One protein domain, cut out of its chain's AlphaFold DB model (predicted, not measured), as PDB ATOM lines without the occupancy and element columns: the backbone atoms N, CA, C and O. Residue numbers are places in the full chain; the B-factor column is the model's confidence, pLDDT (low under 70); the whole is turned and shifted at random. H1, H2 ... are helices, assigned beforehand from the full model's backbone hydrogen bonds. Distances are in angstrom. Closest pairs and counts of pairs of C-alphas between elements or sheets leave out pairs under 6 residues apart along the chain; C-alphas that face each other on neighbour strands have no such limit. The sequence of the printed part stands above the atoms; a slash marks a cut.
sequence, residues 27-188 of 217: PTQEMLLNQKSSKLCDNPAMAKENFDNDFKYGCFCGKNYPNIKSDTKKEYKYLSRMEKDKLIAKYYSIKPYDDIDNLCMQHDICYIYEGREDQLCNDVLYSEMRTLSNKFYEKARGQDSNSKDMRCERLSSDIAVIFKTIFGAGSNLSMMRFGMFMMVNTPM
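What this domain is: This is residues 27 to 188 of the 217 residues of an uncharacterized protein of hydrothermal vent metagenome (UniProt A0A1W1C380). What shape do these atoms make? H3, H4 and H5 form an up-and-down bundle, each running against the one before it, with H2 and then H1 side by side beyond H3, and H6 folding back from the end of H5. Residues 38 to 80, with no named element, wind along one side of the helices. What are the make-up and size? The printed part has 162 residues with six named helices, H1 to H6 in chain order, and no named strand: all helix. It is compact, with a radius of gyration of the C-alphas of 16.5 A, and spans 47 by 37 by 24 A.

How they stand to each other: How does the first helix stand? H1, residues 29 to 37, touches residues 88 to 92 alone of H2, residues 81 to 92, the same way at a shallow tilt of 15 degrees; their closest C-alphas, Met 31 and Ala 89, are 4.7 A apart. What follows? H2 and H3, residues 99 to 114, form a hairpin, closest at C-alphas Ile 88 and Ile 109, 6.2 A. H3 and H4, residues 119 to 139, form another, closest at C-alphas His 107 and Cys 121, 5.9 A. H4 and H5, residues 148 to 165, form a third, closest at C-alphas Ser 133 and Glu 153, 4.3 A. And the last helix? Residues 162 to 165 of H5 alone touch H6, residues 173 to 184, opposite ways at a steep tilt of 45 degrees; C-alphas Thr 165 and Phe 178 are closest, 5.0 A. In all six helices every O i to N i+4 pair is within hydrogen-bond range.

Where its parts are: Where does H1 begin? C-alpha 29 is at (154.786, 252.190, 189.843). Which helix is longest? H4 measures 30.2 A, from C-alpha 119 at (172.773, 249.448, 211.745).

The domain as a whole: Which link is long? H1 to H2, with 43 residues. Where is confidence low? pLDDT is under 70 at residues 49 to 53 and 165 to 188.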
ATOM      1  N   PRO A  27     157.225 252.472 197.202       90.12
ATOM      2  CA  PRO A  27     157.447 251.779 195.940       90.12
ATOM      3  C   PRO A  27     157.043 252.624 194.729       90.12
ATOM      4  O   PRO A  27     155.991 253.270 194.722       90.12
ATOM      5  N   THR A  28     157.851 252.585 193.670       92.38
ATOM      6  CA  THR A  28     157.489 253.189 192.381       92.38
ATOM      7  C   THR A  28     156.402 252.367 191.680       92.38
ATOM      8  O   THR A  28     156.141 251.212 192.024       92.38
ATOM      9  N   GLN A  29     155.776 252.926 190.640       92.31
ATOM     10  CA  GLN A  29     154.786 252.190 189.843       92.31
ATOM     11  C   GLN A  29     155.368 250.906 189.225       92.31
ATOM     12  O   GLN A  29     154.686 249.886 189.186       92.31
ATOM     13  N   GLU A  30     156.629 250.940 188.786       92.12
ATOM     14  CA  GLU A  30     157.344 249.767 188.267       92.12
ATOM     15  C   GLU A  30     157.498 248.683 189.343       92.12
ATOM     16  O   GLU A  30     157.168 247.524 189.100       92.12
ATOM     17  N   MET A  31     157.902 249.061 190.560       94.50
ATOM     18  CA  MET A  31     158.014 248.129 191.690       94.50
ATOM     19  C   MET A  31     156.668 247.477 192.021       94.50
ATOM     20  O   MET A  31     156.603 246.264 192.205       94.50
ATOM     21  N   LEU A  32     155.579 248.253 192.027       92.88
ATOM     22  CA  LEU A  32     154.228 247.735 192.269       92.88
ATOM     23  C   LEU A  32     153.754 246.777 191.164       92.88
ATOM     24  O   LEU A  32     153.063 245.797 191.446       92.88
ATOM     25  N   LEU A  33     154.103 247.043 189.902       92.50
ATOM     26  CA  LEU A  33     153.802 246.147 188.779       92.50
ATOM     27  C   LEU A  33     154.594 244.836 188.877       92.50
ATOM     28  O   LEU A  33     154.016 243.756 188.707       92.50
ATOM     29  N   ASN A  34     155.881 244.916 189.217       92.69
ATOM     30  CA  ASN A  34     156.721 243.741 189.440       92.69
ATOM     31  C   ASN A  34     156.199 242.909 190.613       92.69
ATOM     32  O   ASN A  34     156.040 241.701 190.473       92.69
ATOM     33  N   GLN A  35     155.808 243.549 191.717       91.44
ATOM     34  CA  GLN A  35     155.240 242.860 192.874       91.44
ATOM     35  C   GLN A  35     153.978 242.064 192.512       91.44
ATOM     36  O   GLN A  35     153.834 240.912 192.922       91.44
ATOM     37  N   LYS A  36     153.081 242.633 191.696       90.69
ATOM     38  CA  LYS A  36     151.848 241.959 191.244       90.69
ATOM     39  C   LYS A  36     152.101 240.753 190.341       90.69
ATOM     40  O   LYS A  36     151.288 239.833 190.326       90.69
ATOM     41  N   SER A  37     153.187 240.776 189.575       91.62
ATOM     42  CA  SER A  37     153.563 239.712 188.633       91.62
ATOM     43  C   SER A  37     154.661 238.788 189.169       91.62
ATOM     44  O   SER A  37     155.102 237.879 188.461       91.62
ATOM     45  N   SER A  38     155.075 239.003 190.419       92.06
ATOM     46  CA  SER A  38     156.173 238.289 191.053       92.06
ATOM     47  C   SER A  38     155.893 236.793 191.173       92.06
ATOM     48  O   SER A  38     154.768 236.342 191.419       92.06
ATOM     49  N   LYS A  39     156.954 236.005 191.009       91.31
ATOM     50  CA  LYS A  39     156.929 234.553 191.195       91.31
ATOM     51  C   LYS A  39     157.838 234.183 192.350       91.31
ATOM     52  O   LYS A  39     158.804 234.888 192.629       91.31
ATOM     53  N   LEU A  40     157.512 233.087 193.028       87.88
ATOM     54  CA  LEU A  40     158.417 232.518 194.021       87.88
ATOM     55  C   LEU A  40     159.760 232.194 193.348       87.88
ATOM     56  O   LEU A  40     159.761 231.806 192.179       87.88
ATOM     57  N   CYS A  41     160.876 232.356 194.062       87.44
ATOM     58  CA  CYS A  41     162.171 231.925 193.540       87.44
ATOM     59  C   CYS A  41     162.173 230.410 193.251       87.44
ATOM     60  O   CYS A  41     161.489 229.648 193.933       87.44
ATOM     61  N   ASP A  42     162.947 229.977 192.251       82.19
ATOM     62  CA  ASP A  42     162.906 228.591 191.753       82.19
ATOM     63  C   ASP A  42     163.261 227.551 192.828       82.19
ATOM     64  O   ASP A  42     162.700 226.460 192.844       82.19
ATOM     65  N   ASN A  43     164.186 227.892 193.731       86.56
ATOM     66  CA  ASN A  43     164.674 227.011 194.790       86.56
ATOM     67  C   ASN A  43     164.864 227.807 196.094       86.56
ATOM     68  O   ASN A  43     165.988 228.249 196.364       86.56
ATOM     69  N   PRO A  44     163.799 228.031 196.887       90.81
ATOM     70  CA  PRO A  44     163.937 228.678 198.186       90.81
ATOM     71  C   PRO A  44     164.815 227.825 199.106       90.81
ATOM     72  O   PRO A  44     164.697 226.596 199.153       90.81
ATOM     73  N   ALA A  45     165.716 228.472 199.838       91.19
ATOM     74  CA  ALA A  45     166.567 227.809 200.808       91.19
ATOM     75  C   ALA A  45     165.743 227.357 202.022       91.19
ATOM     76  O   ALA A  45     165.005 228.135 202.623       91.19
ATOM     77  N   MET A  46     165.902 226.096 202.417       88.44
ATOM     78  CA  MET A  46     165.323 225.592 203.659       88.44
ATOM     79  C   MET A  46     166.263 225.884 204.826       88.44
ATOM     80  O   MET A  46     167.480 225.713 204.703       88.44
ATOM     81  N   ALA A  47     165.688 226.285 205.961       79.19
ATOM     82  CA  ALA A  47     166.445 226.514 207.181       79.19
ATOM     83  C   ALA A  47     167.127 225.212 207.622       79.19
ATOM     84  O   ALA A  47     166.536 224.133 207.581       79.19
ATOM     85  N   LYS A  48     168.383 225.327 208.046       75.75
ATOM     86  CA  LYS A  48     169.164 224.228 208.617       75.75
ATOM     87  C   LYS A  48     169.500 224.565 210.060       75.75
ATOM     88  O   LYS A  48     169.572 225.731 210.426       75.75
ATOM     89  N   GLU A  49     169.773 223.541 210.861       66.38
ATOM     90  CA  GLU A  49     170.095 223.726 212.282       66.38
ATOM     91  C   GLU A  49     171.451 224.391 212.549       66.38
ATOM     92  O   GLU A  49     171.725 224.829 213.672       66.38
ATOM     93  N   ASN A  50     172.278 224.510 211.509       64.81
ATOM     94  CA  ASN A  50     173.562 225.187 211.561       64.81
ATOM     95  C   ASN A  50     173.403 226.641 211.114       64.81
ATOM     96  O   ASN A  50     173.147 226.917 209.943       64.81
ATOM     97  N   PHE A  51     173.584 227.554 212.067       65.81
ATOM     98  CA  PHE A  51     173.615 228.992 211.829       65.81
ATOM     99  C   PHE A  51     175.056 229.471 211.842       65.81
ATOM    100  O   PHE A  51     175.672 229.635 212.896       65.81
ATOM    101  N   ASP A  52     175.581 229.670 210.647       67.50
ATOM    102  CA  ASP A  52     176.897 230.221 210.378       67.50
ATOM    103  C   ASP A  52     176.772 231.354 209.344       67.50
ATOM    104  O   ASP A  52     175.677 231.829 209.025       67.50
ATOM    105  N   ASN A  53     177.907 231.820 208.824       68.06
ATOM    106  CA  ASN A  53     177.935 232.853 207.789       68.06
ATOM    107  C   ASN A  53     177.290 232.413 206.460       68.06
ATOM    108  O   ASN A  53     177.024 233.276 205.624       68.06
ATOM    109  N   ASP A  54     177.036 231.114 206.275       74.50
ATOM    110  CA  ASP A  54     176.427 230.526 205.083       74.50
ATOM    111  C   ASP A  54     174.924 230.249 205.266       74.50
ATOM    112  O   ASP A  54     174.290 229.671 204.372       74.50
ATOM    113  N   PHE A  55     174.333 230.681 206.389       83.62
ATOM    114  CA  PHE A  55     172.902 230.557 206.642       83.62
ATOM    115  C   PHE A  55     172.076 231.193 205.518       83.62
ATOM    116  O   PHE A  55     172.279 232.355 205.147       83.62
ATOM    117  N   LYS A  56     171.111 230.419 205.010       89.75
ATOM    118  CA  LYS A  56     170.139 230.845 204.001       89.75
ATOM    119  C   LYS A  56     168.750 230.327 204.348       89.75
ATOM    120  O   LYS A  56     168.607 229.169 204.742       89.75
ATOM    121  N   TYR A  57     167.740 231.160 204.142       91.94
ATOM    122  CA  TYR A  57     166.334 230.795 204.256       91.94
ATOM    123  C   TYR A  57     165.484 231.548 203.230       91.94
ATOM    124  O   TYR A  57     165.757 232.709 202.929       91.94
ATOM    125  N   GLY A  58     164.460 230.883 202.699       94.38
ATOM    126  CA  GLY A  58     163.544 231.462 201.727       94.38
ATOM    127  C   GLY A  58     164.272 231.908 200.461       94.38
ATOM    128  O   GLY A  58     165.147 231.206 199.960       94.38
ATOM    129  N   CYS A  59     163.898 233.066 199.935       95.25
ATOM    130  CA  CYS A  59     164.519 233.681 198.771       95.25
ATOM    131  C   CYS A  59     165.493 234.812 199.145       95.25
ATOM    132  O   CYS A  59     166.286 235.209 198.291       95.25
ATOM    133  N   PHE A  60     165.439 235.328 200.380       95.12
ATOM    134  CA  PHE A  60     166.107 236.572 200.766       95.12
ATOM    135  C   PHE A  60     166.865 236.549 202.089       95.12
ATOM    136  O   PHE A  60     167.699 237.416 202.322       95.12
ATOM    137  N   CYS A  61     166.610 235.609 202.995       92.25
ATOM    138  CA  CYS A  61     167.347 235.604 204.253       92.25
ATOM    139  C   CYS A  61     168.730 234.985 204.054       92.25
ATOM    140  O   CYS A  61     168.837 233.779 203.846       92.25
ATOM    141  N   GLY A  62     169.794 235.775 204.170       89.19
ATOM    142  CA  GLY A  62     171.168 235.275 204.242       89.19
ATOM    143  C   GLY A  62     172.191 236.303 203.778       89.19
ATOM    144  O   GLY A  62     171.891 237.212 203.011       89.19
ATOM    145  N   LYS A  63     173.442 236.165 204.214       83.44
ATOM    146  CA  LYS A  63     174.492 237.085 203.769       83.44
ATOM    147  C   LYS A  63     174.793 236.875 202.288       83.44
ATOM    148  O   LYS A  63     175.075 235.757 201.860       83.44
ATOM    149  N   ASN A  64     174.788 237.961 201.511       83.06
ATOM    150  CA  ASN A  64     174.973 237.926 200.055       83.06
ATOM    151  C   ASN A  64     173.977 236.987 199.334       83.06
ATOM    152  O   ASN A  64     174.296 236.431 198.276       83.06
ATOM    153  N   TYR A  65     172.794 236.780 199.917       88.75
ATOM    154  CA  TYR A  65     171.724 235.963 199.366       88.75
ATOM    155  C   TYR A  65     170.412 236.761 199.442       88.75
ATOM    156  O   TYR A  65     170.047 237.156 200.536       88.75
ATOM    157  N   PRO A  66     169.729 237.014 198.315       90.06
ATOM    158  CA  PRO A  66     170.017 236.491 196.991       90.06
ATOM    159  C   PRO A  66     171.150 237.290 196.329       90.06
ATOM    160  O   PRO A  66     171.368 238.465 196.599       90.06
ATOM    161  N   ASN A  67     171.893 236.665 195.415       87.06
ATOM    162  CA  ASN A  67     173.006 237.326 194.719       87.06
ATOM    163  C   ASN A  67     172.504 238.208 193.552       87.06
ATOM    164  O   ASN A  67     172.928 238.043 192.405       87.06
ATOM    165  N   ILE A  68     171.555 239.109 193.827       89.44
ATOM    166  CA  ILE A  68     170.977 240.032 192.842       89.44
ATOM    167  C   ILE A  68     171.881 241.256 192.748       89.44
ATOM    168  O   ILE A  68     171.960 242.070 193.662       89.44
ATOM    169  N   LYS A  69     172.569 241.405 191.615       88.56
ATOM    170  CA  LYS A  69     173.476 242.534 191.377       88.56
ATOM    171  C   LYS A  69     172.829 243.612 190.510       88.56
ATOM    172  O   LYS A  69     171.980 243.340 189.650       88.56
ATOM    173  N   SER A  70     173.279 244.849 190.710       90.81
ATOM    174  CA  SER A  70     173.025 245.948 189.777       90.81
ATOM    175  C   SER A  70     173.610 245.614 188.400       90.81
ATOM    176  O   SER A  70     174.628 244.922 188.300       90.81
ATOM    177  N   ASP A  71     172.998 246.122 187.327       90.12
ATOM    178  CA  ASP A  71     173.501 245.893 185.959       90.12
ATOM    179  C   ASP A  71     174.906 246.477 185.769       90.12
ATOM    180  O   ASP A  71     175.735 245.926 185.046       90.12
ATOM    181  N   THR A  72     175.199 247.565 186.484       90.25
ATOM    182  CA  THR A  72     176.504 248.230 186.480       90.25
ATOM    183  C   THR A  72     177.526 247.566 187.401       90.25
ATOM    184  O   THR A  72     178.691 247.957 187.380       90.25
ATOM    185  N   LYS A  73     177.122 246.563 188.198       89.88
ATOM    186  CA  LYS A  73     177.945 245.829 189.181       89.88
ATOM    187  C   LYS A  73     178.634 246.714 190.229       89.88
ATOM    188  O   LYS A  73     179.510 246.237 190.947       89.88
ATOM    189  N   LYS A  74     178.248 247.988 190.325       90.50
ATOM    190  CA  LYS A  74     178.749 248.918 191.339       90.50
ATOM    191  C   LYS A  74     178.196 248.538 192.711       90.50
ATOM    192  O   LYS A  74     177.062 248.064 192.816       90.50
ATOM    193  N   GLU A  75     178.978 248.821 193.749       89.00
ATOM    194  CA  GLU A  75     178.504 248.788 195.136       89.00
ATOM    195  C   GLU A  75     177.340 249.765 195.340       89.00
ATOM    196  O   GLU A  75     177.273 250.807 194.679       89.00
ATOM    197  N   TYR A  76     176.460 249.470 196.302       91.69
ATOM    198  CA  TYR A  76     175.233 250.239 196.532       91.69
ATOM    199  C   TYR A  76     175.488 251.738 196.771       91.69
ATOM    200  O   TYR A  76     174.712 252.570 196.298       91.69
ATOM    201  N   LYS A  77     176.604 252.103 197.419       92.38
ATOM    202  CA  LYS A  77     176.983 253.502 197.696       92.38
ATOM    203  C   LYS A  77     177.304 254.317 196.442       92.38
ATOM    204  O   LYS A  77     177.261 255.540 196.489       92.38
ATOM    205  N   TYR A  78     177.626 253.651 195.333       95.06
ATOM    206  CA  TYR A  78     177.955 254.282 194.052       95.06
ATOM    207  C   TYR A  78     176.815 254.199 193.031       95.06
ATOM    208  O   TYR A  78     176.976 254.645 191.892       95.06
ATOM    209  N   LEU A  79     175.677 253.609 193.408       94.69
ATOM    210  CA  LEU A  79     174.483 253.597 192.575       94.69
ATOM    211  C   LEU A  79     173.778 254.950 192.670       94.69
ATOM    212  O   LEU A  79     173.480 255.446 193.758       94.69
ATOM    213  N   SER A  80     173.463 255.526 191.514       95.06
ATOM    214  CA  SER A  80     172.508 256.628 191.413       95.06
ATOM    215  C   SER A  80     171.128 256.195 191.911       95.06
ATOM    216  O   SER A  80     170.817 255.004 191.981       95.06
ATOM    217  N   ARG A  81     170.252 257.163 192.205       92.88
ATOM    218  CA  ARG A  81     168.885 256.859 192.649       92.88
ATOM    219  C   ARG A  81     168.141 255.955 191.661       92.88
ATOM    220  O   ARG A  81     167.562 254.959 192.067       92.88
ATOM    221  N   MET A  82     168.248 256.255 190.369       93.81
ATOM    222  CA  MET A  82     167.645 255.449 189.307       93.81
ATOM    223  C   MET A  82     168.225 254.025 189.249       93.81
ATOM    224  O   MET A  82     167.484 253.073 189.018       93.81
ATOM    225  N   GLU A  83     169.534 253.850 189.458       95.56
ATOM    226  CA  GLU A  83     170.147 252.514 189.526       95.56
ATOM    227  C   GLU A  83     169.669 251.727 190.761       95.56
ATOM    228  O   GLU A  83     169.420 250.527 190.646       95.56
ATOM    229  N   LYS A  84     169.500 252.390 191.916       95.50
ATOM    230  CA  LYS A  84     168.923 251.780 193.127       95.50
ATOM    231  C   LYS A  84     167.480 251.345 192.895       95.50
ATOM    232  O   LYS A  84     167.149 250.197 193.171       95.50
ATOM    233  N   ASP A  85     166.650 252.218 192.326       95.62
ATOM    234  CA  ASP A  85     165.242 251.917 192.062       95.62
ATOM    235  C   ASP A  85     165.095 250.733 191.086       95.62
ATOM    236  O   ASP A  85     164.297 249.831 191.333       95.62
ATOM    237  N   LYS A  86     165.931 250.655 190.039       95.62
ATOM    238  CA  LYS A  86     165.976 249.488 189.136       95.62
ATOM    239  C   LYS A  86     166.391 248.203 189.848       95.62
ATOM    240  O   LYS A  86     165.818 247.148 189.590       95.62
ATOM    241  N   LEU A  87     167.391 248.265 190.729       96.31
ATOM    242  CA  LEU A  87     167.818 247.100 191.505       96.31
ATOM    243  C   LEU A  87     166.700 246.625 192.444       96.31
ATOM    244  O   LEU A  87     166.384 245.441 192.461       96.31
ATOM    245  N   ILE A  88     166.049 247.540 193.159       96.44
ATOM    246  CA  ILE A  88     164.932 247.237 194.063       96.44
ATOM    247  C   ILE A  88     163.726 246.686 193.288       96.44
ATOM    248  O   ILE A  88     163.069 245.752 193.742       96.44
ATOM    249  N   ALA A  89     163.466 247.171 192.072       96.00
ATOM    250  CA  ALA A  89     162.438 246.598 191.208       96.00
ATOM    251  C   ALA A  89     162.705 245.115 190.872       96.00
ATOM    252  O   ALA A  89     161.746 244.350 190.743       96.00
ATOM    253  N   LYS A  90     163.975 244.677 190.790       95.38
ATOM    254  CA  LYS A  90     164.320 243.246 190.659       95.38
ATOM    255  C   LYS A  90     163.971 242.462 191.920       95.38
ATOM    256  O   LYS A  90     163.443 241.362 191.800       95.38
ATOM    257  N   TYR A  91     164.195 243.024 193.105       95.75
ATOM    258  CA  TYR A  91     163.762 242.403 194.362       95.75
ATOM    259  C   TYR A  91     162.242 242.200 194.384       95.75
ATOM    260  O   TYR A  91     161.784 241.081 194.583       95.75
ATOM    261  N   TYR A  92     161.461 243.226 194.030       95.69
ATOM    262  CA  TYR A  92     159.999 243.114 193.930       95.69
ATOM    263  C   TYR A  92     159.501 242.161 192.834       95.69
ATOM    264  O   TYR A  92     158.326 241.806 192.838       95.69
ATOM    265  N   SER A  93     160.351 241.729 191.896       95.31
ATOM    266  CA  SER A  93     159.981 240.711 190.898       95.31
ATOM    267  C   SER A  93     160.000 239.280 191.455       95.31
ATOM    268  O   SER A  93     159.466 238.363 190.826       95.31
ATOM    269  N   ILE A  94     160.567 239.089 192.649       95.56
ATOM    270  CA  ILE A  94     160.635 237.805 193.343       95.56
ATOM    271  C   ILE A  94     159.677 237.855 194.531       95.56
ATOM    272  O   ILE A  94     159.737 238.743 195.376       95.56
ATOM    273  N   LYS A  95     158.767 236.886 194.593       95.06
ATOM    274  CA  LYS A  95     157.815 236.754 195.691       95.06
ATOM    275  C   LYS A  95     158.528 236.135 196.897       95.06
ATOM    276  O   LYS A  95     159.085 235.048 196.730       95.06
ATOM    277  N   PRO A  96     158.470 236.750 198.092       95.12
ATOM    278  CA  PRO A  96     158.973 236.123 199.308       95.12
ATOM    279  C   PRO A  96     158.308 234.771 199.578       95.12
ATOM    280  O   PRO A  96     157.130 234.559 199.260       95.12
ATOM    281  N   TYR A  97     159.070 233.853 200.162       95.06
ATOM    282  CA  TYR A  97     158.610 232.510 200.492       95.06
ATOM    283  C   TYR A  97     157.479 232.520 201.532       95.06
ATOM    284  O   TYR A  97     156.471 231.820 201.340       95.06
ATOM    285  N   ASP A  98     157.629 233.350 202.566       95.81
ATOM    286  CA  ASP A  98     156.695 233.586 203.671       95.81
ATOM    287  C   ASP A  98     156.947 234.951 204.359       95.81
ATOM    288  O   ASP A  98     157.695 235.783 203.836       95.81
ATOM    289  N   ASP A  99     156.316 235.204 205.514       96.50
ATOM    290  CA  ASP A  99     156.422 236.489 206.222       96.50
ATOM    291  C   ASP A  99     157.828 236.753 206.789       96.50
ATOM    292  O   ASP A  99     158.262 237.906 206.836       96.50
ATOM    293  N   ILE A 100     158.560 235.701 207.180       96.06
ATOM    294  CA  ILE A 100     159.956 235.802 207.636       96.06
ATOM    295  C   ILE A 100     160.827 236.262 206.465       96.06
ATOM    296  O   ILE A 100     161.571 237.238 206.572       96.06
ATOM    297  N   ASP A 101     160.697 235.592 205.323       96.19
ATOM    298  CA  ASP A 101     161.457 235.908 204.116       96.19
ATOM    299  C   ASP A 101     161.135 237.312 203.576       96.19
ATOM    300  O   ASP A 101     162.012 238.026 203.088       96.19
ATOM    301  N   ASN A 102     159.886 237.762 203.731       96.12
ATOM    302  CA  ASN A 102     159.485 239.119 203.367       96.12
ATOM    303  C   ASN A 102     160.221 240.183 204.197       96.12
ATOM    304  O   ASN A 102     160.637 241.199 203.645       96.12
ATOM    305  N   LEU A 103     160.425 239.960 205.498       96.31
ATOM    306  CA  LEU A 103     161.203 240.880 206.335       96.31
ATOM    307  C   LEU A 103     162.678 240.940 205.909       96.31
ATOM    308  O   LEU A 103     163.254 242.027 205.892       96.31
ATOM    309  N   CYS A 104     163.267 239.813 205.502       95.44
ATOM    310  CA  CYS A 104     164.616 239.792 204.929       95.44
ATOM    311  C   CYS A 104     164.688 240.563 203.600       95.44
ATOM    312  O   CYS A 104     165.603 241.355 203.399       95.44
ATOM    313  N   MET A 105     163.681 240.431 202.728       96.19
ATOM    314  CA  MET A 105     163.594 241.242 201.507       96.19
ATOM    315  C   MET A 105     163.555 242.747 201.821       96.19
ATOM    316  O   MET A 105     164.243 243.533 201.173       96.19
ATOM    317  N   GLN A 106     162.760 243.166 202.814       96.31
ATOM    318  CA  GLN A 106     162.685 244.579 203.210       96.31
ATOM    319  C   GLN A 106     164.008 245.102 203.780       96.31
ATOM    320  O   GLN A 106     164.358 246.260 203.541       96.31
ATOM    321  N   HIS A 107     164.747 244.255 204.495       94.56
ATOM    322  CA  HIS A 107     166.076 244.565 205.013       94.56
ATOM    323  C   HIS A 107     167.109 244.772 203.898       94.56
ATOM    324  O   HIS A 107     167.798 245.793 203.896       94.56
ATOM    325  N   ASP A 108     167.144 243.891 202.900       94.69
ATOM    326  CA  ASP A 108     168.013 244.048 201.731       94.69
ATOM    327  C   ASP A 108     167.701 245.339 200.955       94.69
ATOM    328  O   ASP A 108     168.606 246.080 200.557       94.69
ATOM    329  N   ILE A 109     166.413 245.655 200.775       95.62
ATOM    330  CA  ILE A 109     165.966 246.910 200.151       95.62
ATOM    331  C   ILE A 109     166.457 248.124 200.956       95.62
ATOM    332  O   ILE A 109     166.932 249.095 200.359       95.62
ATOM    333  N   CYS A 110     166.416 248.051 202.289       94.44
ATOM    334  CA  CYS A 110     166.927 249.096 203.177       94.44
ATOM    335  C   CYS A 110     168.426 249.336 202.949       94.44
ATOM    336  O   CYS A 110     168.843 250.471 202.718       94.44
ATOM    337  N   TYR A 111     169.240 248.277 202.877       93.06
ATOM    338  CA  TYR A 111     170.665 248.395 202.542       93.06
ATOM    339  C   TYR A 111     170.918 249.018 201.165       93.06
ATOM    340  O   TYR A 111     171.862 249.799 200.998       93.06
ATOM    341  N   ILE A 112     170.090 248.704 200.163       94.38
ATOM    342  CA  ILE A 112     170.214 249.311 198.833       94.38
ATOM    343  C   ILE A 112     169.911 250.813 198.906       94.38
ATOM    344  O   ILE A 112     170.660 251.616 198.334       94.38
ATOM    345  N   TYR A 113     168.858 251.212 199.627       92.50
ATOM    346  CA  TYR A 113     168.518 252.623 199.815       92.50
ATOM    347  C   TYR A 113     169.614 253.387 200.554       92.50
ATOM    348  O   TYR A 113     170.088 254.398 200.024       92.50
ATOM    349  N   GLU A 114     170.106 252.860 201.673       90.19
ATOM    350  CA  GLU A 114     171.205 253.455 202.444       90.19
ATOM    351  C   GLU A 114     172.539 253.432 201.681       90.19
ATOM    352  O   GLU A 114     173.421 254.267 201.881       90.19
ATOM    353  N   GLY A 115     172.692 252.515 200.722       87.06
ATOM    354  CA  GLY A 115     173.911 252.364 199.935       87.06
ATOM    355  C   GLY A 115     175.004 251.550 200.633       87.06
ATOM    356  O   GLY A 115     176.110 251.439 200.107       87.06
ATOM    357  N   ARG A 116     174.737 250.984 201.807       85.00
ATOM    358  CA  ARG A 116     175.697 250.210 202.602       85.00
ATOM    359  C   ARG A 116     174.962 249.346 203.621       85.00
ATOM    360  O   ARG A 116     173.781 249.565 203.873       85.00
ATOM    361  N   GLU A 117     175.688 248.417 204.233       83.62
ATOM    362  CA  GLU A 117     175.244 247.800 205.484       83.62
ATOM    363  C   GLU A 117     175.033 248.909 206.528       83.62
ATOM    364  O   GLU A 117     175.948 249.695 206.801       83.62
ATOM    365  N   ASP A 118     173.822 248.993 207.076       84.06
ATOM    366  CA  ASP A 118     173.428 250.035 208.020       84.06
ATOM    367  C   ASP A 118     172.807 249.438 209.292       84.06
ATOM    368  O   ASP A 118     171.983 248.519 209.247       84.06
ATOM    369  N   GLN A 119     173.220 249.959 210.451       82.62
ATOM    370  CA  GLN A 119     172.773 249.448 211.745       82.62
ATOM    371  C   GLN A 119     171.276 249.694 211.974       82.62
ATOM    372  O   GLN A 119     170.632 248.862 212.609       82.62
ATOM    373  N   LEU A 120     170.701 250.770 211.429       86.94
ATOM    374  CA  LEU A 120     169.270 251.046 211.561       86.94
ATOM    375  C   LEU A 120     168.437 249.977 210.853       86.94
ATOM    376  O   LEU A 120     167.465 249.487 211.426       86.94
ATOM    377  N   CYS A 121     168.853 249.549 209.657       89.56
ATOM    378  CA  CYS A 121     168.207 248.438 208.959       89.56
ATOM    379  C   CYS A 121     168.277 247.148 209.801       89.56
ATOM    380  O   CYS A 121     167.275 246.445 209.931       89.56
ATOM    381  N   ASN A 122     169.427 246.860 210.427       87.12
ATOM    382  CA  ASN A 122     169.601 245.688 211.302       87.12
ATOM    383  C   ASN A 122     168.708 245.732 212.543       87.12
ATOM    384  O   ASN A 122     168.110 244.722 212.914       87.12
ATOM    385  N   ASP A 123     168.617 246.891 213.190       85.88
ATOM    386  CA  ASP A 123     167.813 247.071 214.395       85.88
ATOM    387  C   ASP A 123     166.313 246.942 214.084       85.88
ATOM    388  O   ASP A 123     165.575 246.315 214.853       85.88
ATOM    389  N   VAL A 124     165.872 247.459 212.930       91.38
ATOM    390  CA  VAL A 124     164.499 247.268 212.447       91.38
ATOM    391  C   VAL A 124     164.222 245.798 212.153       91.38
ATOM    392  O   VAL A 124     163.230 245.273 212.658       91.38
ATOM    393  N   LEU A 125     165.110 245.100 211.434       91.94
ATOM    394  CA  LEU A 125     164.943 243.668 211.173       91.94
ATOM    395  C   LEU A 125     164.835 242.867 212.475       91.94
ATOM    396  O   LEU A 125     163.934 242.043 212.620       91.94
ATOM    397  N   TYR A 126     165.719 243.130 213.441       89.44
ATOM    398  CA  TYR A 126     165.681 242.490 214.755       89.44
ATOM    399  C   TYR A 126     164.329 242.703 215.449       89.44
ATOM    400  O   TYR A 126     163.735 241.750 215.956       89.44
ATOM    401  N   SER A 127     163.831 243.941 215.467       89.75
ATOM    402  CA  SER A 127     162.552 244.289 216.098       89.75
ATOM    403  C   SER A 127     161.360 243.598 215.423       89.75
ATOM    404  O   SER A 127     160.502 243.019 216.099       89.75
ATOM    405  N   GLU A 128     161.321 243.605 214.090       94.50
ATOM    406  CA  GLU A 128     160.256 242.964 213.313       94.50
ATOM    407  C   GLU A 128     160.269 241.442 213.480       94.50
ATOM    408  O   GLU A 128     159.228 240.845 213.753       94.50
ATOM    409  N   MET A 129     161.445 240.811 213.431       94.00
ATOM    410  CA  MET A 129     161.587 239.370 213.650       94.00
ATOM    411  C   MET A 129     161.181 238.955 215.070       94.00
ATOM    412  O   MET A 129     160.523 237.932 215.251       94.00
ATOM    413  N   ARG A 130     161.497 239.764 216.091       91.56
ATOM    414  CA  ARG A 130     161.023 239.536 217.471       91.56
ATOM    415  C   ARG A 130     159.507 239.663 217.584       91.56
ATOM    416  O   ARG A 130     158.876 238.870 218.278       91.56
ATOM    417  N   THR A 131     158.920 240.637 216.895       93.56
ATOM    418  CA  THR A 131     157.463 240.806 216.835       93.56
ATOM    419  C   THR A 131     156.805 239.600 216.168       93.56
ATOM    420  O   THR A 131     155.802 239.092 216.669       93.56
ATOM    421  N   LEU A 132     157.386 239.110 215.074       94.88
ATOM    422  CA  LEU A 132     156.908 237.946 214.341       94.88
ATOM    423  C   LEU A 132     157.036 236.648 215.164       94.88
ATOM    424  O   LEU A 132     156.061 235.907 215.271       94.88
ATOM    425  N   SER A 133     158.174 236.432 215.836       93.44
ATOM    426  CA  SER A 133     158.378 235.332 216.799       93.44
ATOM    427  C   SER A 133     157.300 235.343 217.886       93.44
ATOM    428  O   SER A 133     156.615 234.338 218.073       93.44
ATOM    429  N   ASN A 134     157.043 236.494 218.519       93.06
ATOM    430  CA  ASN A 134     155.981 236.605 219.520       93.06
ATOM    431  C   ASN A 134     154.607 236.232 218.941       93.06
ATOM    432  O   ASN A 134     153.850 235.517 219.585       93.06
ATOM    433  N   LYS A 135     154.272 236.661 217.718       95.06
ATOM    434  CA  LYS A 135     152.986 236.311 217.090       95.06
ATOM    435  C   LYS A 135     152.854 234.810 216.821       95.06
ATOM    436  O   LYS A 135     151.784 234.252 217.060       95.06
ATOM    437  N   PHE A 136     153.925 234.145 216.387       94.94
ATOM    438  CA  PHE A 136     153.930 232.687 216.248       94.94
ATOM    439  C   PHE A 136     153.806 231.975 217.596       94.94
ATOM    440  O   PHE A 136     153.026 231.032 217.704       94.94
ATOM    441  N   TYR A 137     154.489 232.460 218.636       92.56
ATOM    442  CA  TYR A 137     154.353 231.937 219.995       92.56
ATOM    443  C   TYR A 137     152.906 232.018 220.502       92.56
ATOM    444  O   TYR A 137     152.366 231.044 221.024       92.56
ATOM    445  N   GLU A 138     152.249 233.165 220.310       93.19
ATOM    446  CA  GLU A 138     150.845 233.352 220.682       93.19
ATOM    447  C   GLU A 138     149.924 232.381 219.926       93.19
ATOM    448  O   GLU A 138     149.062 231.751 220.540       93.19
ATOM    449  N   LYS A 139     150.141 232.203 218.615       93.00
ATOM    450  CA  LYS A 139     149.391 231.257 217.768       93.00
ATOM    451  C   LYS A 139     149.608 229.800 218.192       93.00
ATOM    452  O   LYS A 139     148.682 228.993 218.126       93.00
ATOM    453  N   ALA A 140     150.807 229.482 218.676       91.75
ATOM    454  CA  ALA A 140     151.197 228.162 219.150       91.75
ATOM    455  C   ALA A 140     150.715 227.824 220.574       91.75
ATOM    456  O   ALA A 140     150.928 226.700 221.033       91.75
ATOM    457  N   ARG A 141     150.075 228.749 221.306       89.44
ATOM    458  CA  ARG A 141     149.632 228.486 222.685       89.44
ATOM    459  C   ARG A 141     148.694 227.281 222.764       89.44
ATOM    460  O   ARG A 141     147.671 227.226 222.093       89.44
ATOM    461  N   GLY A 142     149.040 226.334 223.636       85.81
ATOM    462  CA  GLY A 142     148.288 225.089 223.818       85.81
ATOM    463  C   GLY A 142     148.506 224.052 222.712       85.81
ATOM    464  O   GLY A 142     147.877 222.998 222.755       85.81
ATOM    465  N   GLN A 143     149.384 224.326 221.742       88.06
ATOM    466  CA  GLN A 143     149.826 223.349 220.753       88.06
ATOM    467  C   GLN A 143     151.054 222.574 221.251       88.06
ATOM    468  O   GLN A 143     151.709 222.950 222.227       88.06
ATOM    469  N   ASP A 144     151.375 221.486 220.552       85.00
ATOM    470  CA  ASP A 144     152.592 220.718 220.798       85.00
ATOM    471  C   ASP A 144     153.860 221.555 220.541       85.00
ATOM    472  O   ASP A 144     153.902 222.422 219.666       85.00
ATOM    473  N   SER A 145     154.928 221.255 221.283       81.25
ATOM    474  CA  SER A 145     156.220 221.946 221.164       81.25
ATOM    475  C   SER A 145     156.892 221.789 219.789       81.25
ATOM    476  O   SER A 145     157.819 222.538 219.468       81.25
ATOM    477  N   ASN A 146     156.431 220.829 218.987       82.62
ATOM    478  CA  ASN A 146     156.816 220.584 217.607       82.62
ATOM    479  C   ASN A 146     155.671 220.934 216.635       82.62
ATOM    480  O   ASN A 146     155.529 220.326 215.574       82.62
ATOM    481  N   SER A 147     154.818 221.904 216.965       90.69
ATOM    482  CA  SER A 147     153.895 222.466 215.983       90.69
ATOM    483  C   SER A 147     154.633 223.343 214.967       90.69
ATOM    484  O   SER A 147     155.724 223.860 215.229       90.69
ATOM    485  N   LYS A 148     154.024 223.545 213.792       93.00
ATOM    486  CA  LYS A 148     154.554 224.451 212.762       93.00
ATOM    487  C   LYS A 148     154.806 225.851 213.328       93.00
ATOM    488  O   LYS A 148     155.850 226.437 213.066       93.00
ATOM    489  N   ASP A 149     153.870 226.368 214.120       93.88
ATOM    490  CA  ASP A 149     153.965 227.717 214.675       93.88
ATOM    491  C   ASP A 149     155.121 227.817 215.691       93.88
ATOM    492  O   ASP A 149     155.875 228.784 215.645       93.88
ATOM    493  N   MET A 150     155.375 226.781 216.506       91.56
ATOM    494  CA  MET A 150     156.574 226.730 217.363       91.56
ATOM    495  C   MET A 150     157.880 226.690 216.558       91.56
ATOM    496  O   MET A 150     158.867 227.313 216.945       91.56
ATOM    497  N   ARG A 151     157.916 225.983 215.424       91.44
ATOM    498  CA  ARG A 151     159.098 225.971 214.543       91.44
ATOM    499  C   ARG A 151     159.329 227.327 213.866       91.44
ATOM    500  O   ARG A 151     160.470 227.772 213.754       91.44
ATOM    501  N   CYS A 152     158.258 228.003 213.455       93.81
ATOM    502  CA  CYS A 152     158.302 229.355 212.891       93.81
ATOM    503  C   CYS A 152     158.715 230.422 213.915       93.81
ATOM    504  O   CYS A 152     159.444 231.358 213.571       93.81
ATOM    505  N   GLU A 153     158.294 230.262 215.172       94.19
ATOM    506  CA  GLU A 153     158.746 231.074 216.304       94.19
ATOM    507  C   GLU A 153     160.267 230.981 216.453       94.19
ATOM    508  O   GLU A 153     160.949 232.007 216.384       94.19
ATOM    509  N   ARG A 154     160.797 229.753 216.558       90.38
ATOM    510  CA  ARG A 154     162.237 229.502 216.697       90.38
ATOM    511  C   ARG A 154     163.029 230.085 215.535       90.38
ATOM    512  O   ARG A 154     164.014 230.780 215.766       90.38
ATOM    513  N   LEU A 155     162.575 229.860 214.298       91.81
ATOM    514  CA  LEU A 155     163.232 230.399 213.107       91.81
ATOM    515  C   LEU A 155     163.315 231.930 213.139       91.81
ATOM    516  O   LEU A 155     164.393 232.491 212.954       91.81
ATOM    517  N   SER A 156     162.194 232.603 213.410       92.69
ATOM    518  CA  SER A 156     162.143 234.069 213.515       92.69
ATOM    519  C   SER A 156     163.080 234.587 214.611       92.69
ATOM    520  O   SER A 156     163.813 235.557 214.410       92.69
ATOM    521  N   SER A 157     163.077 233.926 215.770       89.56
ATOM    522  CA  SER A 157     163.910 234.289 216.920       89.56
ATOM    523  C   SER A 157     165.401 234.169 216.599       89.56
ATOM    524  O   SER A 157     166.164 235.108 216.843       89.56
ATOM    525  N   ASP A 158     165.815 233.065 215.975       86.75
ATOM    526  CA  ASP A 158     167.214 232.832 215.617       86.75
ATOM    527  C   ASP A 158     167.694 233.794 214.520       86.75
ATOM    528  O   ASP A 158     168.778 234.371 214.645       86.75
ATOM    529  N   ILE A 159     166.875 234.067 213.493       87.88
ATOM    530  CA  ILE A 159     167.203 235.063 212.457       87.88
ATOM    531  C   ILE A 159     167.386 236.457 213.070       87.88
ATOM    532  O   ILE A 159     168.346 237.150 212.721       87.88
ATOM    533  N   ALA A 160     166.533 236.854 214.022       86.06
ATOM    534  CA  ALA A 160     166.692 238.124 214.732       86.06
ATOM    535  C   ALA A 160     168.087 238.228 215.370       86.06
ATOM    536  O   ALA A 160     168.783 239.236 215.220       86.06
ATOM    537  N   VAL A 161     168.514 237.171 216.067       78.75
ATOM    538  CA  VAL A 161     169.820 237.132 216.735       78.75
ATOM    539  C   VAL A 161     170.948 237.224 215.715       78.75
ATOM    540  O   VAL A 161     171.852 238.039 215.897       78.75
ATOM    541  N   ILE A 162     170.892 236.458 214.627       77.12
ATOM    542  CA  ILE A 162     171.946 236.397 213.602       77.12
ATOM    543  C   ILE A 162     172.181 237.753 212.954       77.12
ATOM    544  O   ILE A 162     173.317 238.221 212.914       77.12
ATOM    545  N   PHE A 163     171.128 238.426 212.498       72.31
ATOM    546  CA  PHE A 163     171.292 239.715 211.826       72.31
ATOM    547  C   PHE A 163     171.794 240.806 212.773       72.31
ATOM    548  O   PHE A 163     172.579 241.665 212.375       72.31
ATOM    549  N   LYS A 164     171.435 240.728 214.058       70.00
ATOM    550  CA  LYS A 164     171.957 241.636 215.082       70.00
ATOM    551  C   LYS A 164     173.423 241.370 215.446       70.00
ATOM    552  O   LYS A 164     174.112 242.285 215.897       70.00
ATOM    553  N   THR A 165     173.896 240.132 215.306       63.59
ATOM    554  CA  THR A 165     175.179 239.690 215.882       63.59
ATOM    555  C   THR A 165     176.224 239.306 214.843       63.59
ATOM    556  O   THR A 165     177.333 239.814 214.927       63.59
ATOM    557  N   ILE A 166     175.892 238.461 213.867       59.47
ATOM    558  CA  ILE A 166     176.794 237.952 212.823       59.47
ATOM    559  C   ILE A 166     176.864 238.933 211.645       59.47
ATOM    560  O   ILE A 166     177.938 239.156 211.088       59.47
ATOM    561  N   PHE A 167     175.737 239.562 211.294       61.78
ATOM    562  CA  PHE A 167     175.662 240.536 210.193       61.78
ATOM    563  C   PHE A 167     175.683 242.005 210.672       61.78
ATOM    564  O   PHE A 167     175.572 242.926 209.868       61.78
ATOM    565  N   GLY A 168     175.884 242.240 211.977       54.38
ATOM    566  CA  GLY A 168     176.132 243.565 212.558       54.38
ATOM    567  C   GLY A 168     177.609 243.983 212.461       54.38
ATOM    568  O   GLY A 168     178.503 243.156 212.616       54.38
ATOM    569  N   ALA A 169     177.871 245.270 212.211       45.41
ATOM    570  CA  ALA A 169     179.165 245.816 211.778       45.41
ATOM    571  C   ALA A 169     180.426 245.316 212.536       45.41
ATOM    572  O   ALA A 169     180.525 245.405 213.763       45.41
ATOM    573  N   GLY A 170     181.437 244.895 211.756       45.09
ATOM    574  CA  GLY A 170     182.806 244.565 212.179       45.09
ATOM    575  C   GLY A 170     183.024 243.076 212.471       45.09
ATOM    576  O   GLY A 170     182.615 242.579 213.518       45.09
ATOM    577  N   SER A 171     183.731 242.364 211.588       47.94
ATOM    578  CA  SER A 171     183.963 240.902 211.637       47.94
ATOM    579  C   SER A 171     184.577 240.364 212.941       47.94
ATOM    580  O   SER A 171     184.382 239.197 213.263       47.94
ATOM    581  N   ASN A 172     185.262 241.204 213.723       44.75
ATOM    582  CA  ASN A 172     185.836 240.816 215.019       44.75
ATOM    583  C   ASN A 172     184.943 241.177 216.223       44.75
ATOM    584  O   ASN A 172     184.989 240.504 217.250       44.75
ATOM    585  N   LEU A 173     184.114 242.223 216.114       45.69
ATOM    586  CA  LEU A 173     183.223 242.665 217.197       45.69
ATOM    587  C   LEU A 173     181.902 241.877 217.194       45.69
ATOM    588  O   LEU A 173     181.349 241.587 218.253       45.69
ATOM    589  N   SER A 174     181.436 241.499 216.002       50.75
ATOM    590  CA  SER A 174     180.282 240.627 215.737       50.75
ATOM    591  C   SER A 174     180.393 239.278 216.448       50.75
ATOM    592  O   SER A 174     179.478 238.879 217.162       50.75
ATOM    593  N   MET A 175     181.548 238.613 216.354       47.59
ATOM    594  CA  MET A 175     181.771 237.294 216.958       47.59
ATOM    595  C   MET A 175     181.832 237.341 218.499       47.59
ATOM    596  O   MET A 175     181.266 236.472 219.164       47.59
ATOM    597  N   MET A 176     182.419 238.392 219.093       49.06
ATOM    598  CA  MET A 176     182.351 238.620 220.550       49.06
ATOM    599  C   MET A 176     180.933 238.968 221.020       49.06
ATOM    600  O   MET A 176     180.481 238.456 222.043       49.06
ATOM    601  N   ARG A 177     180.212 239.823 220.280       50.62
ATOM    602  CA  ARG A 177     178.818 240.176 220.587       50.62
ATOM    603  C   ARG A 177     177.893 238.974 220.460       50.62
ATOM    604  O   ARG A 177     177.012 238.828 221.296       50.62
ATOM    605  N   PHE A 178     178.115 238.102 219.477       50.25
ATOM    606  CA  PHE A 178     177.423 236.823 219.353       50.25
ATOM    607  C   PHE A 178     177.665 235.953 220.586       50.25
ATOM    608  O   PHE A 178     176.701 235.561 221.236       50.25
ATOM    609  N   GLY A 179     178.925 235.732 220.981       47.69
ATOM    610  CA  GLY A 179     179.253 234.960 222.186       47.69
ATOM    611  C   GLY A 179     178.602 235.529 223.453       47.69
ATOM    612  O   GLY A 179     177.996 234.792 224.227       47.69
ATOM    613  N   MET A 180     178.641 236.850 223.631       50.69
ATOM    614  CA  MET A 180     178.061 237.523 224.796       50.69
ATOM    615  C   MET A 180     176.522 237.518 224.778       50.69
ATOM    616  O   MET A 180     175.895 237.271 225.803       50.69
ATOM    617  N   PHE A 181     175.883 237.730 223.624       49.38
ATOM    618  CA  PHE A 181     174.422 237.700 223.495       49.38
ATOM    619  C   PHE A 181     173.868 236.272 223.616       49.38
ATOM    620  O   PHE A 181     172.808 236.077 224.213       49.38
ATOM    621  N   MET A 182     174.608 235.274 223.120       47.78
ATOM    622  CA  MET A 182     174.271 233.860 223.281       47.78
ATOM    623  C   MET A 182     174.319 233.424 224.753       47.78
ATOM    624  O   MET A 182     173.472 232.658 225.202       47.78
ATOM    625  N   MET A 183     175.256 233.971 225.532       45.53
ATOM    626  CA  MET A 183     175.361 233.699 226.970       45.53
ATOM    627  C   MET A 183     174.353 234.479 227.833       45.53
ATOM    628  O   MET A 183     173.927 233.965 228.862       45.53
ATOM    629  N   VAL A 184     173.971 235.703 227.443       45.19
ATOM    630  CA  VAL A 184     173.164 236.603 228.298       45.19
ATOM    631  C   VAL A 184     171.674 236.625 227.930       45.19
ATOM    632  O   VAL A 184     170.835 236.680 228.822       45.19
ATOM    633  N   ASN A 185     171.319 236.568 226.640       39.53
ATOM    634  CA  ASN A 185     169.953 236.853 226.164       39.53
ATOM    635  C   ASN A 185     169.256 235.691 225.441       39.53
ATOM    636  O   ASN A 185     168.067 235.794 225.146       39.53
ATOM    637  N   THR A 186     169.947 234.579 225.176       42.66
ATOM    638  CA  THR A 186     169.326 233.341 224.654       42.66
ATOM    639  C   THR A 186     169.549 232.120 225.562       42.66
ATOM    640  O   THR A 186     169.816 231.021 225.068       42.66
ATOM    641  N   PRO A 187     169.406 232.240 226.902       39.56
ATOM    642  CA  PRO A 187     169.678 231.117 227.796       39.56
ATOM    643  C   PRO A 187     168.750 229.910 227.569       39.56
ATOM    644  O   PRO A 187     169.080 228.819 228.015       39.56
ATOM    645  N   MET A 188     167.633 230.031 226.836       41.00
ATOM    646  CA  MET A 188     166.767 228.876 226.562       41.00
ATOM    647  C   MET A 188     167.107 228.097 225.286       41.00
ATOM    648  O   MET A 188     167.050 226.873 225.328       41.00
TER     649      MET A 188